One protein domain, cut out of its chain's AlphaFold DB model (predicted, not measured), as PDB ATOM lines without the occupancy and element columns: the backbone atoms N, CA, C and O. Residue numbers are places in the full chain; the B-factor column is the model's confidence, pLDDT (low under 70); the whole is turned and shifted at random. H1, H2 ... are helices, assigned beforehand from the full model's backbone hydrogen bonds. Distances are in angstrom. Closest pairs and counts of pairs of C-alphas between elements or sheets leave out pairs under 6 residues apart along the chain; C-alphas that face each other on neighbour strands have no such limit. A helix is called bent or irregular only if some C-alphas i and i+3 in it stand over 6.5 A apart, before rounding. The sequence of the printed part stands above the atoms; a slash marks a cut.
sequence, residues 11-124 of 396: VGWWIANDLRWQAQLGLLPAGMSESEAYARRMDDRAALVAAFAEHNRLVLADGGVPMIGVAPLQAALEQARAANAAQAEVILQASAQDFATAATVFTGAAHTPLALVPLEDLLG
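AT A GLANCE: This is residues 11 to 124 of the 396 residues of a protein of Monosporascus sp. CRB-9-2 (UniProt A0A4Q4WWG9). Long H3 makes the axis; H2 folds back at one end, H4 packs on its middle. Bent H5 has arm H5a beside H4, arm H5b beside H1, near H6. The printed part, 114 residues with six named helices, H1 to H6, is all helix, only just compact, radius of gyration of the C-alphas 15.5 A, spans 47 by 31 by 25 A.

HOW THE PARTS SIT: Every O i to N i+4 pair is within hydrogen-bond range in H2, residues 17 to 24, and H3, residues 34 to 61. H5, residues 85 to 108, one helix by its hydrogen bonds, is bent into arms H5a and H5b: C-alphas 94 and 97 are 7.5 A apart. H4, residues 70 to 82, and H5a form a hairpin at 11 degrees, closest C-alphas Ala 80 and Ala 88, 4.2 A.

IN THESE COORDINATES: H1, residues 11 to 14, begins at (7.532, -37.497, 31.181); H3 spans 40.8 A; H6, residues 119 to 122, ends at (-0.959, -42.558, 29.698).

THE WHOLE: There is no cut, long link or pLDDT under 70.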
ATOM      1  N   VAL A  11       6.188 -36.906  31.107       94.81
ATOM      2  CA  VAL A  11       7.532 -37.497  31.181       94.81
ATOM      3  C   VAL A  11       8.551 -36.603  30.474       94.81
ATOM      4  O   VAL A  11       9.587 -36.284  31.062       94.81
ATOM      5  N   GLY A  12       8.257 -36.158  29.249       94.12
ATOM      6  CA  GLY A  12       9.131 -35.286  28.463       94.12
ATOM      7  C   GLY A  12       9.422 -33.962  29.173       94.12
ATOM      8  O   GLY A  12      10.577 -33.546  29.258       94.12
ATOM      9  N   TRP A  13       8.404 -33.348  29.774       95.50
ATOM     10  CA  TRP A  13       8.527 -32.135  30.575       95.50
ATOM     11  C   TRP A  13       9.367 -32.373  31.833       95.50
ATOM     12  O   TRP A  13      10.272 -31.590  32.142       95.50
ATOM     13  N   TRP A  14       9.124 -33.473  32.553       97.00
ATOM     14  CA  TRP A  14       9.871 -33.784  33.770       97.00
ATOM     15  C   TRP A  14      11.362 -33.942  33.502       97.00
ATOM     16  O   TRP A  14      12.168 -33.445  34.282       97.00
ATOM     17  N   ILE A  15      11.758 -34.529  32.375       95.88
ATOM     18  CA  ILE A  15      13.175 -34.690  32.017       95.88
ATOM     19  C   ILE A  15      13.726 -33.543  31.155       95.88
ATOM     20  O   ILE A  15      14.891 -33.576  30.776       95.88
ATOM     21  N   ALA A  16      12.914 -32.514  30.880       95.19
ATOM     22  CA  ALA A  16      13.245 -31.375  30.019       95.19
ATOM     23  C   ALA A  16      13.611 -31.744  28.564       95.19
ATOM     24  O   ALA A  16      14.423 -31.066  27.931       95.19
ATOM     25  N   ASN A  17      13.000 -32.799  28.014       92.69
ATOM     26  CA  ASN A  17      13.184 -33.185  26.611       92.69
ATOM     27  C   ASN A  17      12.729 -32.078  25.645       92.69
ATOM     28  O   ASN A  17      13.348 -31.848  24.612       92.69
ATOM     29  N   ASP A  18      11.683 -31.343  26.013       91.62
ATOM     30  CA  ASP A  18      11.165 -30.212  25.248       91.62
ATOM     31  C   ASP A  18      12.164 -29.055  25.154       91.62
ATOM     32  O   ASP A  18      12.363 -28.497  24.077       91.62
ATOM     33  N   LEU A  19      12.865 -28.748  26.251       92.31
ATOM     34  CA  LEU A  19      13.929 -27.743  26.251       92.31
ATOM     35  C   LEU A  19      15.131 -28.194  25.422       92.31
ATOM     36  O   LEU A  19      15.741 -27.372  24.742       92.31
ATOM     37  N   ARG A  20      15.442 -29.496  25.425       91.25
ATOM     38  CA  ARG A  20      16.490 -30.070  24.572       91.25
ATOM     39  C   ARG A  20      16.163 -29.864  23.094       91.25
ATOM     40  O   ARG A  20      17.025 -29.407  22.346       91.25
ATOM     41  N   TRP A  21      14.922 -30.133  22.683       89.94
ATOM     42  CA  TRP A  21      14.468 -29.859  21.318       89.94
ATOM     43  C   TRP A  21      14.500 -28.367  20.983       89.94
ATOM     44  O   TRP A  21      15.026 -27.988  19.937       89.94
ATOM     45  N   GLN A  22      14.004 -27.506  21.877       90.38
ATOM     46  CA  GLN A  22      14.053 -26.057  21.668       90.38
ATOM     47  C   GLN A  22      15.489 -25.552  21.506       90.38
ATOM     48  O   GLN A  22      15.754 -24.757  20.611       90.38
ATOM     49  N   ALA A  23      16.430 -26.035  22.316       90.25
ATOM     50  CA  ALA A  23      17.839 -25.678  22.205       90.25
ATOM     51  C   ALA A  23      18.448 -26.133  20.871       90.25
ATOM     52  O   ALA A  23      19.047 -25.327  20.160       90.25
ATOM     53  N   GLN A  24      18.233 -27.398  20.491       89.75
ATOM     54  CA  GLN A  24      18.739 -27.963  19.234       89.75
ATOM     55  C   GLN A  24      18.235 -27.214  17.997       89.75
ATOM     56  O   GLN A  24      18.947 -27.118  16.999       89.75
ATOM     57  N   LEU A  25      17.017 -26.679  18.065       88.44
ATOM     58  CA  LEU A  25      16.381 -25.947  16.975       88.44
ATOM     59  C   LEU A  25      16.569 -24.426  17.070       88.44
ATOM     60  O   LEU A  25      16.088 -23.703  16.202       88.44
ATOM     61  N   GLY A  26      17.263 -23.924  18.099       88.81
ATOM     62  CA  GLY A  26      17.464 -22.487  18.306       88.81
ATOM     63  C   GLY A  26      16.180 -21.720  18.648       88.81
ATOM     64  O   GLY A  26      16.058 -20.549  18.305       88.81
ATOM     65  N   LEU A  27      15.221 -22.378  19.304       88.50
ATOM     66  CA  LEU A  27      13.893 -21.859  19.658       88.50
ATOM     67  C   LEU A  27      13.779 -21.391  21.116       88.50
ATOM     68  O   LEU A  27      12.686 -21.045  21.565       88.50
ATOM     69  N   LEU A  28      14.880 -21.388  21.873       88.19
ATOM     70  CA  LEU A  28      14.882 -20.792  23.208       88.19
ATOM     71  C   LEU A  28      14.573 -19.284  23.126       88.19
ATOM     72  O   LEU A  28      14.927 -18.639  22.134       88.19
ATOM     73  N   PRO A  29      13.940 -18.697  24.161       84.81
ATOM     74  CA  PRO A  29      13.669 -17.266  24.200       84.81
ATOM     75  C   PRO A  29      14.923 -16.429  23.924       84.81
ATOM     76  O   PRO A  29      16.021 -16.769  24.367       84.81
ATOM     77  N   ALA A  30      14.760 -15.308  23.219       83.25
ATOM     78  CA  ALA A  30      15.879 -14.445  22.859       83.25
ATOM     79  C   ALA A  30      16.690 -14.027  24.100       83.25
ATOM     80  O   ALA A  30      16.145 -13.494  25.066       83.25
ATOM     81  N   GLY A  31      18.001 -14.282  24.066       86.38
ATOM     82  CA  GLY A  31      18.918 -13.984  25.170       86.38
ATOM     83  C   GLY A  31      18.928 -15.005  26.314       86.38
ATOM     84  O   GLY A  31      19.709 -14.827  27.241       86.38
ATOM     85  N   MET A  32      18.116 -16.066  26.257       91.62
ATOM     86  CA  MET A  32      18.121 -17.147  27.245       91.62
ATOM     87  C   MET A  32      19.131 -18.231  26.863       91.62
ATOM     88  O   MET A  32      19.081 -18.792  25.768       91.62
ATOM     89  N   SER A  33      20.027 -18.565  27.788       93.62
ATOM     90  CA  SER A  33      20.919 -19.718  27.657       93.62
ATOM     91  C   SER A  33      20.221 -21.031  28.025       93.62
ATOM     92  O   SER A  33      19.275 -21.055  28.815       93.62
ATOM     93  N   GLU A  34      20.734 -22.156  27.517       92.69
ATOM     94  CA  GLU A  34      20.261 -23.494  27.908       92.69
ATOM     95  C   GLU A  34      20.305 -23.694  29.430       92.69
ATOM     96  O   GLU A  34      19.339 -24.156  30.029       92.69
ATOM     97  N   SER A  35      21.407 -23.288  30.071       91.19
ATOM     98  CA  SER A  35      21.589 -23.398  31.523       91.19
ATOM     99  C   SER A  35      20.486 -22.673  32.301       91.19
ATOM    100  O   SER A  35      19.923 -23.224  33.248       91.19
ATOM    101  N   GLU A  36      20.120 -21.461  31.872       93.00
ATOM    102  CA  GLU A  36      19.028 -20.699  32.485       93.00
ATOM    103  C   GLU A  36      17.667 -21.364  32.269       93.00
ATOM    104  O   GLU A  36      16.854 -21.396  33.195       93.00
ATOM    105  N   ALA A  37      17.416 -21.924  31.082       93.12
ATOM    106  CA  ALA A  37      16.186 -22.655  30.795       93.12
ATOM    107  C   ALA A  37      16.042 -23.895  31.701       93.12
ATOM    108  O   ALA A  37      14.993 -24.097  32.319       93.12
ATOM    109  N   TYR A  38      17.107 -24.690  31.855       93.00
ATOM    110  CA  TYR A  38      17.110 -25.859  32.742       93.00
ATOM    111  C   TYR A  38      16.998 -25.480  34.225       93.00
ATOM    112  O   TYR A  38      16.314 -26.179  34.978       93.00
ATOM    113  N   ALA A  39      17.623 -24.378  34.650       92.00
ATOM    114  CA  ALA A  39      17.495 -23.867  36.015       92.00
ATOM    115  C   ALA A  39      16.045 -23.462  36.327       92.00
ATOM    116  O   ALA A  39      15.490 -23.917  37.324       92.00
ATOM    117  N   ARG A  40      15.394 -22.711  35.424       94.44
ATOM    118  CA  ARG A  40      13.965 -22.368  35.540       94.44
ATOM    119  C   ARG A  40      13.089 -23.613  35.623       94.44
ATOM    120  O   ARG A  40      12.276 -23.720  36.532       94.44
ATOM    121  N   ARG A  41      13.322 -24.606  34.755       95.44
ATOM    122  CA  ARG A  41      12.587 -25.877  34.812       95.44
ATOM    123  C   ARG A  41      12.762 -26.587  36.155       95.44
ATOM    124  O   ARG A  41      11.827 -27.217  36.636       95.44
ATOM    125  N   MET A  42      13.938 -26.516  36.775       95.44
ATOM    126  CA  MET A  42      14.151 -27.102  38.100       95.44
ATOM    127  C   MET A  42      13.300 -26.418  39.183       95.44
ATOM    128  O   MET A  42      12.810 -27.088  40.097       95.44
ATOM    129  N   ASP A  43      13.096 -25.108  39.076       95.56
ATOM    130  CA  ASP A  43      12.218 -24.358  39.972       95.56
ATOM    131  C   ASP A  43      10.738 -24.654  39.697       95.56
ATOM    132  O   ASP A  43       9.992 -24.909  40.645       95.56
ATOM    133  N   ASP A  44      10.336 -24.770  38.427       96.00
ATOM    134  CA  ASP A  44       8.976 -25.173  38.045       96.00
ATOM    135  C   ASP A  44       8.618 -26.568  38.588       96.00
ATOM    136  O   ASP A  44       7.542 -26.769  39.157       96.00
ATOM    137  N   ARG A  45       9.539 -27.541  38.476       97.31
ATOM    138  CA  ARG A  45       9.367 -28.886  39.055       97.31
ATOM    139  C   ARG A  45       9.144 -28.820  40.563       97.31
ATOM    140  O   ARG A  45       8.253 -29.490  41.081       97.31
ATOM    141  N   ALA A  46       9.942 -28.016  41.267       96.75
ATOM    142  CA  ALA A  46       9.830 -27.864  42.714       96.75
ATOM    143  C   ALA A  46       8.498 -27.219  43.120       96.75
ATOM    144  O   ALA A  46       7.854 -27.696  44.056       96.75
ATOM    145  N   ALA A  47       8.049 -26.193  42.393       95.56
ATOM    146  CA  ALA A  47       6.755 -25.558  42.620       95.56
ATOM    147  C   ALA A  47       5.591 -26.543  42.417       95.56
ATOM    148  O   ALA A  47       4.671 -26.594  43.235       95.56
ATOM    149  N   LEU A  48       5.653 -27.377  41.376       95.50
ATOM    150  CA  LEU A  48       4.615 -28.366  41.096       95.50
ATOM    151  C   LEU A  48       4.579 -29.489  42.149       95.50
ATOM    152  O   LEU A  48       3.510 -29.837  42.647       95.50
ATOM    153  N   VAL A  49       5.741 -29.995  42.575       97.38
ATOM    154  CA  VAL A  49       5.827 -30.974  43.676       97.38
ATOM    155  C   VAL A  49       5.333 -30.377  45.001       97.38
ATOM    156  O   VAL A  49       4.677 -31.070  45.780       97.38
ATOM    157  N   ALA A  50       5.577 -29.088  45.253       95.19
ATOM    158  CA  ALA A  50       5.012 -28.394  46.409       95.19
ATOM    159  C   ALA A  50       3.477 -28.297  46.334       95.19
ATOM    160  O   ALA A  50       2.806 -28.502  47.344       95.19
ATOM    161  N   ALA A  51       2.907 -28.066  45.146       93.12
ATOM    162  CA  ALA A  51       1.456 -28.081  44.948       93.12
ATOM    163  C   ALA A  51       0.849 -29.471  45.218       93.12
ATOM    164  O   ALA A  51      -0.205 -29.574  45.847       93.12
ATOM    165  N   PHE A  52       1.535 -30.548  44.820       95.06
ATOM    166  CA  PHE A  52       1.134 -31.920  45.153       95.06
ATOM    167  C   PHE A  52       1.162 -32.177  46.665       95.06
ATOM    168  O   PHE A  52       0.234 -32.776  47.213       95.06
ATOM    169  N   ALA A  53       2.205 -31.703  47.352       94.38
ATOM    170  CA  ALA A  53       2.323 -31.803  48.805       94.38
ATOM    171  C   ALA A  53       1.181 -31.065  49.520       94.38
ATOM    172  O   ALA A  53       0.578 -31.603  50.449       94.38
ATOM    173  N   GLU A  54       0.854 -29.861  49.052       92.25
ATOM    174  CA  GLU A  54      -0.243 -29.063  49.590       92.25
ATOM    175  C   GLU A  54      -1.601 -29.733  49.355       92.25
ATOM    176  O   GLU A  54      -2.417 -29.810  50.272       92.25
ATOM    177  N   HIS A  55      -1.831 -30.305  48.172       89.25
ATOM    178  CA  HIS A  55      -3.041 -31.081  47.909       89.25
ATOM    179  C   HIS A  55      -3.176 -32.276  48.853       89.25
ATOM    180  O   HIS A  55      -4.225 -32.451  49.468       89.25
ATOM    181  N   ASN A  56      -2.109 -33.056  49.049       92.88
ATOM    182  CA  ASN A  56      -2.114 -34.150  50.020       92.88
ATOM    183  C   ASN A  56      -2.434 -33.662  51.441       92.88
ATOM    184  O   ASN A  56      -3.173 -34.326  52.169       92.88
ATOM    185  N   ARG A  57      -1.901 -32.499  51.839       92.44
ATOM    186  CA  ARG A  57      -2.184 -31.882  53.143       92.44
ATOM    187  C   ARG A  57      -3.664 -31.524  53.290       92.44
ATOM    188  O   ARG A  57      -4.229 -31.745  54.358       92.44
ATOM    189  N   LEU A  58      -4.283 -30.987  52.240       87.88
ATOM    190  CA  LEU A  58      -5.710 -30.656  52.218       87.88
ATOM    191  C   LEU A  58      -6.581 -31.918  52.276       87.88
ATOM    192  O   LEU A  58      -7.477 -31.990  53.110       87.88
ATOM    193  N   VAL A  59      -6.257 -32.950  51.491       86.62
ATOM    194  CA  VAL A  59      -6.961 -34.245  51.527       86.62
ATOM    195  C   VAL A  59      -6.923 -34.863  52.928       86.62
ATOM    196  O   VAL A  59      -7.948 -35.331  53.417       86.62
ATOM    197  N   LEU A  60      -5.767 -34.826  53.600       89.50
ATOM    198  CA  LEU A  60      -5.637 -35.291  54.985       89.50
ATOM    199  C   LEU A  60      -6.479 -34.468  55.967       89.50
ATOM    200  O   LEU A  60      -7.083 -35.038  56.874       89.50
ATOM    201  N   ALA A  61      -6.512 -33.142  55.806       86.12
ATOM    202  CA  ALA A  61      -7.299 -32.256  56.662       86.12
ATOM    203  C   ALA A  61      -8.808 -32.546  56.566       86.12
ATOM    204  O   ALA A  61      -9.512 -32.431  57.569       86.12
ATOM    205  N   ASP A  62      -9.269 -33.004  55.401       85.19
ATOM    206  CA  ASP A  62     -10.657 -33.398  55.144       85.19
ATOM    207  C   ASP A  62     -10.962 -34.858  55.542       85.19
ATOM    208  O   ASP A  62     -12.058 -35.363  55.297       85.19
ATOM    209  N   GLY A  63     -10.007 -35.555  56.170       88.25
ATOM    210  CA  GLY A  63     -10.147 -36.953  56.594       88.25
ATOM    211  C   GLY A  63      -9.986 -37.977  55.465       88.25
ATOM    212  O   GLY A  63     -10.292 -39.154  55.661       88.25
ATOM    213  N   GLY A  64      -9.520 -37.547  54.292       88.38
ATOM    214  CA  GLY A  64      -9.219 -38.407  53.153       88.38
ATOM    215  C   GLY A  64      -7.843 -39.078  53.236       88.38
ATOM    216  O   GLY A  64      -7.022 -38.788  54.107       88.38
ATOM    217  N   VAL A  65      -7.577 -39.977  52.284       89.81
ATOM    218  CA  VAL A  65      -6.280 -40.654  52.132       89.81
ATOM    219  C   VAL A  65      -5.529 -40.032  50.948       89.81
ATOM    220  O   VAL A  65      -6.012 -40.129  49.819       89.81
ATOM    221  N   PRO A  66      -4.372 -39.382  51.160       89.56
ATOM    222  CA  PRO A  66      -3.589 -38.804  50.073       89.56
ATOM    223  C   PRO A  66      -3.024 -39.894  49.159       89.56
ATOM    224  O   PRO A  66      -2.423 -40.862  49.623       89.56
ATOM    225  N   MET A  67      -3.196 -39.706  47.849       89.19
ATOM    226  CA  MET A  67      -2.813 -40.682  46.821       89.19
ATOM    227  C   MET A  67      -1.555 -40.285  46.038       89.19
ATOM    228  O   MET A  67      -1.006 -41.108  45.307       89.19
ATOM    229  N   ILE A  68      -1.084 -39.039  46.164       93.56
ATOM    230  CA  ILE A  68       0.058 -38.554  45.384       93.56
ATOM    231  C   ILE A  68       1.374 -38.921  46.081       93.56
ATOM    232  O   ILE A  68       1.629 -38.503  47.213       93.56
ATOM    233  N   GLY A  69       2.244 -39.661  45.389       94.25
ATOM    234  CA  GLY A  69       3.578 -40.044  45.862       94.25
ATOM    235  C   GLY A  69       4.583 -38.887  45.836       94.25
ATOM    236  O   GLY A  69       5.423 -38.812  44.948       94.25
ATOM    237  N   VAL A  70       4.515 -37.980  46.813       96.44
ATOM    238  CA  VAL A  70       5.350 -36.761  46.853       96.44
ATOM    239  C   VAL A  70       6.802 -37.029  47.275       96.44
ATOM    240  O   VAL A  70       7.722 -36.432  46.719       96.44
ATOM    241  N   ALA A  71       7.030 -37.926  48.239       96.19
ATOM    242  CA  ALA A  71       8.360 -38.144  48.820       96.19
ATOM    243  C   ALA A  71       9.432 -38.605  47.802       96.19
ATOM    244  O   ALA A  71      10.533 -38.051  47.834       96.19
ATOM    245  N   PRO A  72       9.148 -39.537  46.865       96.25
ATOM    246  CA  PRO A  72      10.103 -39.899  45.813       96.25
ATOM    247  C   PRO A  72      10.495 -38.710  44.927       96.25
ATOM    248  O   PRO A  72      11.667 -38.551  44.593       96.25
ATOM    249  N   LEU A  73       9.536 -37.836  44.603       97.94
ATOM    250  CA  LEU A  73       9.773 -36.654  43.771       97.94
ATOM    251  C   LEU A  73      10.623 -35.609  44.496       97.94
ATOM    252  O   LEU A  73      11.544 -35.052  43.906       97.94
ATOM    253  N   GLN A  74      10.357 -35.370  45.782       97.62
ATOM    254  CA  GLN A  74      11.175 -34.474  46.606       97.62
ATOM    255  C   GLN A  74      12.619 -34.974  46.702       97.62
ATOM    256  O   GLN A  74      13.545 -34.213  46.427       97.62
ATOM    257  N   ALA A  75      12.810 -36.264  46.992       97.69
ATOM    258  CA  ALA A  75      14.136 -36.871  47.052       97.69
ATOM    259  C   ALA A  75      14.874 -36.781  45.706       97.69
ATOM    260  O   ALA A  75      16.058 -36.447  45.674       97.69
ATOM    261  N   ALA A  76      14.180 -37.031  44.590       97.62
ATOM    262  CA  ALA A  76      14.756 -36.896  43.257       97.62
ATOM    263  C   ALA A  76      15.198 -35.451  42.966       97.62
ATOM    264  O   ALA A  76      16.300 -35.240  42.464       97.62
ATOM    265  N   LEU A  77      14.386 -34.449  43.320       97.62
ATOM    266  CA  LEU A  77      14.738 -33.040  43.125       97.62
ATOM    267  C   LEU A  77      15.924 -32.602  43.992       97.62
ATOM    268  O   LEU A  77      16.807 -31.901  43.499       97.62
ATOM    269  N   GLU A  78      15.977 -33.023  45.255       97.25
ATOM    270  CA  GLU A  78      17.104 -32.738  46.150       97.25
ATOM    271  C   GLU A  78      18.409 -33.346  45.624       97.25
ATOM    272  O   GLU A  78      19.426 -32.656  45.525       97.25
ATOM    273  N   GLN A  79      18.369 -34.617  45.214       97.56
ATOM    274  CA  GLN A  79      19.526 -35.305  44.645       97.56
ATOM    275  C   GLN A  79      19.962 -34.673  43.320       97.56
ATOM    276  O   GLN A  79      21.151 -34.429  43.126       97.56
ATOM    277  N   ALA A  80      19.020 -34.355  42.427       96.56
ATOM    278  CA  ALA A  80      19.321 -33.743  41.136       96.56
ATOM    279  C   ALA A  80      19.940 -32.343  41.284       96.56
ATOM    280  O   ALA A  80      20.856 -32.010  40.536       96.56
ATOM    281  N   ARG A  81      19.501 -31.535  42.262       95.50
ATOM    282  CA  ARG A  81      20.088 -30.208  42.544       95.50
ATOM    283  C   ARG A  81      21.522 -30.286  43.077       95.50
ATOM    284  O   ARG A  81      22.296 -29.362  42.847       95.50
ATOM    285  N   ALA A  82      21.870 -31.356  43.788       95.81
ATOM    286  CA  ALA A  82      23.216 -31.573  44.323       95.81
ATOM    287  C   ALA A  82      24.170 -32.267  43.331       95.81
ATOM    288  O   ALA A  82      25.377 -32.331  43.573       95.81
ATOM    289  N   ALA A  83      23.638 -32.813  42.240       95.44
ATOM    290  CA  ALA A  83      24.370 -33.617  41.276       95.44
ATOM    291  C   ALA A  83      24.938 -32.784  40.114       95.44
ATOM    292  O   ALA A  83      24.527 -31.653  39.858       95.44
ATOM    293  N   ASN A  84      25.883 -33.362  39.364       94.50
ATOM    294  CA  ASN A  84      26.256 -32.803  38.062       94.50
ATOM    295  C   ASN A  84      25.168 -33.084  37.005       94.50
ATOM    296  O   ASN A  84      24.283 -33.907  37.226       94.50
ATOM    297  N   ALA A  85      25.254 -32.437  35.838       88.50
ATOM    298  CA  ALA A  85      24.218 -32.514  34.803       88.50
ATOM    299  C   ALA A  85      23.873 -33.953  34.365       88.50
ATOM    300  O   ALA A  85      22.699 -34.309  34.307       88.50
ATOM    301  N   ALA A  86      24.881 -34.799  34.122       90.69
ATOM    302  CA  ALA A  86      24.665 -36.179  33.680       90.69
ATOM    303  C   ALA A  86      23.999 -37.040  34.767       90.69
ATOM    304  O   ALA A  86      23.129 -37.859  34.488       90.69
ATOM    305  N   GLN A  87      24.389 -36.847  36.027       94.94
ATOM    306  CA  GLN A  87      23.770 -37.531  37.160       94.94
ATOM    307  C   GLN A  87      22.336 -37.044  37.406       94.94
ATOM    308  O   GLN A  87      21.449 -37.860  37.640       94.94
ATOM    309  N   ALA A  88      22.101 -35.731  37.323       93.81
ATOM    310  CA  ALA A  88      20.777 -35.137  37.471       93.81
ATOM    311  C   ALA A  88      19.796 -35.672  36.416       93.81
ATOM    312  O   ALA A  88      18.659 -35.993  36.753       93.81
ATOM    313  N   GLU A  89      20.244 -35.841  35.170       92.75
ATOM    314  CA  GLU A  89      19.444 -36.444  34.099       92.75
ATOM    315  C   GLU A  89      19.009 -37.875  34.442       92.75
ATOM    316  O   GLU A  89      17.827 -38.194  34.342       92.75
ATOM    317  N   VAL A  90      19.924 -38.715  34.937       96.50
ATOM    318  CA  VAL A  90      19.601 -40.090  35.360       96.50
ATOM    319  C   VAL A  90      18.591 -40.105  36.513       96.50
ATOM    320  O   VAL A  90      17.652 -40.899  36.498       96.50
ATOM    321  N   ILE A  91      18.751 -39.218  37.500       97.44
ATOM    322  CA  ILE A  91      17.849 -39.105  38.658       97.44
ATOM    323  C   ILE A  91      16.440 -38.671  38.222       97.44
ATOM    324  O   ILE A  91      15.435 -39.248  38.650       97.44
ATOM    325  N   LEU A  92      16.348 -37.665  37.348       97.06
ATOM    326  CA  LEU A  92      15.070 -37.177  36.828       97.06
ATOM    327  C   LEU A  92      14.400 -38.224  35.931       97.06
ATOM    328  O   LEU A  92      13.201 -38.451  36.059       97.06
ATOM    329  N   GLN A  93      15.165 -38.930  35.097       95.75
ATOM    330  CA  GLN A  93      14.649 -40.030  34.281       95.75
ATOM    331  C   GLN A  93      14.066 -41.153  35.147       95.75
ATOM    332  O   GLN A  93      12.985 -41.662  34.849       95.75
ATOM    333  N   ALA A  94      14.748 -41.522  36.235       96.31
ATOM    334  CA  ALA A  94      14.301 -42.578  37.142       96.31
ATOM    335  C   ALA A  94      12.994 -42.237  37.882       96.31
ATOM    336  O   ALA A  94      12.254 -43.143  38.248       96.31
ATOM    337  N   SER A  95      12.697 -40.947  38.072       96.94
ATOM    338  CA  SER A  95      11.492 -40.450  38.760       96.94
ATOM    339  C   SER A  95      10.377 -39.993  37.810       96.94
ATOM    340  O   SER A  95       9.318 -39.556  38.260       96.94
ATOM    341  N   ALA A  96      10.573 -40.097  36.492       95.38
ATOM    342  CA  ALA A  96       9.644 -39.529  35.518       95.38
ATOM    343  C   ALA A  96       8.258 -40.198  35.532       95.38
ATOM    344  O   ALA A  96       7.245 -39.514  35.393       95.38
ATOM    345  N   GLN A  97       8.197 -41.514  35.756       92.19
ATOM    346  CA  GLN A  97       6.919 -42.229  35.839       92.19
ATOM    347  C   GLN A  97       6.161 -41.912  37.136       92.19
ATOM    348  O   GLN A  97       4.931 -41.790  37.121       92.19
ATOM    349  N   ASP A  98       6.886 -41.731  38.246       94.38
ATOM    350  CA  ASP A  98       6.304 -41.276  39.512       94.38
ATOM    351  C   ASP A  98       5.692 -39.884  39.336       94.38
ATOM    352  O   ASP A  98       4.577 -39.630  39.794       94.38
ATOM    353  N   PHE A  99       6.378 -39.000  38.601       96.12
ATOM    354  CA  PHE A  99       5.871 -37.669  38.290       96.12
ATOM    355  C   PHE A  99       4.619 -37.725  37.413       96.12
ATOM    356  O   PHE A  99       3.619 -37.092  37.747       96.12
ATOM    357  N   ALA A 100       4.641 -38.497  36.323       92.75
ATOM    358  CA  ALA A 100       3.490 -38.629  35.431       92.75
ATOM    359  C   ALA A 100       2.254 -39.159  36.180       92.75
ATOM    360  O   ALA A 100       1.147 -38.638  36.019       92.75
ATOM    361  N   THR A 101       2.454 -40.132  37.073       91.50
ATOM    362  CA  THR A 101       1.397 -40.653  37.951       91.50
ATOM    363  C   THR A 101       0.892 -39.573  38.906       91.50
ATOM    364  O   THR A 101      -0.315 -39.353  38.997       91.50
ATOM    365  N   ALA A 102       1.796 -38.856  39.581       93.31
ATOM    366  CA  ALA A 102       1.450 -37.781  40.505       93.31
ATOM    367  C   ALA A 102       0.639 -36.667  39.827       93.31
ATOM    368  O   ALA A 102      -0.407 -36.275  40.341       93.31
ATOM    369  N   ALA A 103       1.074 -36.207  38.653       91.94
ATOM    370  CA  ALA A 103       0.389 -35.182  37.873       91.94
ATOM    371  C   ALA A 103      -0.985 -35.656  37.367       91.94
ATOM    372  O   ALA A 103      -1.954 -34.895  37.417       91.94
ATOM    373  N   THR A 104      -1.097 -36.920  36.949       88.75
ATOM    374  CA  THR A 104      -2.376 -37.516  36.528       88.75
ATOM    375  C   THR A 104      -3.358 -37.603  37.694       88.75
ATOM    376  O   THR A 104      -4.503 -37.178  37.558       88.75
ATOM    377  N   VAL A 105      -2.920 -38.087  38.863       88.50
ATOM    378  CA  VAL A 105      -3.753 -38.161  40.077       88.50
ATOM    379  C   VAL A 105      -4.160 -36.765  40.543       88.50
ATOM    380  O   VAL A 105      -5.326 -36.542  40.856       88.50
ATOM    381  N   PHE A 106      -3.227 -35.812  40.542       88.56
ATOM    382  CA  PHE A 106      -3.500 -34.424  40.906       88.56
ATOM    383  C   PHE A 106      -4.560 -33.792  39.996       88.56
ATOM    384  O   PHE A 106      -5.496 -33.161  40.481       88.56
ATOM    385  N   THR A 107      -4.453 -34.010  38.684       83.69
ATOM    386  CA  THR A 107      -5.432 -33.511  37.705       83.69
ATOM    387  C   THR A 107      -6.775 -34.230  37.842       83.69
ATOM    388  O   THR A 107      -7.824 -33.595  37.797       83.69
ATOM    389  N   GLY A 108      -6.759 -35.546  38.072       82.75
ATOM    390  CA  GLY A 108      -7.958 -36.356  38.301       82.75
ATOM    391  C   GLY A 108      -8.698 -36.028  39.601       82.75
ATOM    392  O   GLY A 108      -9.874 -36.355  39.725       82.75
ATOM    393  N   ALA A 109      -8.050 -35.347  40.550       80.88
ATOM    394  CA  ALA A 109      -8.691 -34.828  41.755       80.88
ATOM    395  C   ALA A 109      -9.490 -33.527  41.511       80.88
ATOM    396  O   ALA A 109     -10.087 -32.972  42.443       80.88
ATOM    397  N   ALA A 110      -9.512 -33.015  40.274       75.69
ATOM    398  CA  ALA A 110     -10.401 -31.928  39.893       75.69
ATOM    399  C   ALA A 110     -11.867 -32.314  40.154       75.69
ATOM    400  O   ALA A 110     -12.280 -33.457  39.992       75.69
ATOM    401  N   HIS A 111     -12.687 -31.334  40.535       71.19
ATOM    402  CA  HIS A 111     -14.097 -31.561  40.890       71.19
ATOM    403  C   HIS A 111     -15.006 -31.751  39.663       71.19
ATOM    404  O   HIS A 111     -16.218 -31.555  39.751       71.19
ATOM    405  N   THR A 112     -14.427 -32.083  38.511       71.00
ATOM    406  CA  THR A 112     -15.139 -32.262  37.252       71.00
ATOM    407  C   THR A 112     -15.356 -33.752  37.001       71.00
ATOM    408  O   THR A 112     -14.385 -34.506  37.016       71.00
ATOM    409  N   PRO A 113     -16.589 -34.212  36.713       71.06
ATOM    410  CA  PRO A 113     -16.854 -35.623  36.436       71.06
ATOM    411  C   PRO A 113     -16.279 -36.078  35.082       71.06
ATOM    412  O   PRO A 113     -16.299 -37.265  34.772       71.06
ATOM    413  N   LEU A 114     -15.777 -35.143  34.268       72.75
ATOM    414  CA  LEU A 114     -15.061 -35.408  33.027       72.75
ATOM    415  C   LEU A 114     -13.551 -35.298  33.265       72.75
ATOM    416  O   LEU A 114     -13.065 -34.239  33.660       72.75
ATOM    417  N   ALA A 115     -12.822 -36.368  32.953       72.88
ATOM    418  CA  ALA A 115     -11.367 -36.393  32.929       72.88
ATOM    419  C   ALA A 115     -10.888 -36.808  31.534       72.88
ATOM    420  O   ALA A 115     -11.386 -37.776  30.956       72.88
ATOM    421  N   LEU A 116      -9.921 -36.068  30.995       75.12
ATOM    422  CA  LEU A 116      -9.237 -36.380  29.745       75.12
ATOM    423  C   LEU A 116      -7.742 -36.482  30.039       75.12
ATOM    424  O   LEU A 116      -7.181 -35.597  30.682       75.12
ATOM    425  N   VAL A 117      -7.113 -37.553  29.565       79.75
ATOM    426  CA  VAL A 117      -5.666 -37.773  29.674       79.75
ATOM    427  C   VAL A 117      -5.137 -38.052  28.267       79.75
ATOM    428  O   VAL A 117      -5.683 -38.944  27.606       79.75
ATOM    429  N   PRO A 118      -4.129 -37.304  27.778       82.81
ATOM    430  CA  PRO A 118      -3.474 -37.608  26.510       82.81
ATOM    431  C   PRO A 118      -2.950 -39.046  26.486       82.81
ATOM    432  O   PRO A 118      -2.450 -39.559  27.491       82.81
ATOM    433  N   LEU A 119      -3.066 -39.718  25.340       82.00
ATOM    434  CA  LEU A 119      -2.635 -41.112  25.220       82.00
ATOM    435  C   LEU A 119      -1.122 -41.239  25.448       82.00
ATOM    436  O   LEU A 119      -0.662 -42.212  26.035       82.00
ATOM    437  N   GLU A 120      -0.364 -40.237  25.019       85.81
ATOM    438  CA  GLU A 120       1.081 -40.133  25.180       85.81
ATOM    439  C   GLU A 120       1.480 -40.094  26.660       85.81
ATOM    440  O   GLU A 120       2.426 -40.774  27.056       85.81
ATOM    441  N   ASP A 121       0.718 -39.370  27.486       87.56
ATOM    442  CA  ASP A 121       0.927 -39.303  28.935       87.56
ATOM    443  C   ASP A 121       0.555 -40.618  29.618       87.56
ATOM    444  O   ASP A 121       1.291 -41.101  30.481       87.56
ATOM    445  N   LEU A 122      -0.544 -41.249  29.187       83.50
ATOM    446  CA  LEU A 122      -0.959 -42.558  29.698       83.50
ATOM    447  C   LEU A 122       0.078 -43.653  29.387       83.50
ATOM    448  O   LEU A 122       0.276 -44.568  30.186       83.50
ATOM    449  N   LEU A 123       0.736 -43.560  28.230       85.75
ATOM    450  CA  LEU A 123       1.792 -44.475  27.799       85.75
ATOM    451  C   LEU A 123       3.183 -44.096  28.338       85.75
ATOM    452  O   LEU A 123       4.127 -44.861  28.142       85.75
ATOM    453  N   GLY A 124       3.329 -42.947  29.007       85.81
ATOM    454  CA  GLY A 124       4.611 -42.468  29.529       85.81
ATOM    455  C   GLY A 124       5.631 -42.134  28.434       85.81
ATOM    456  O   GLY A 124       6.832 -42.339  28.620       85.81
TER     457      GLY A 124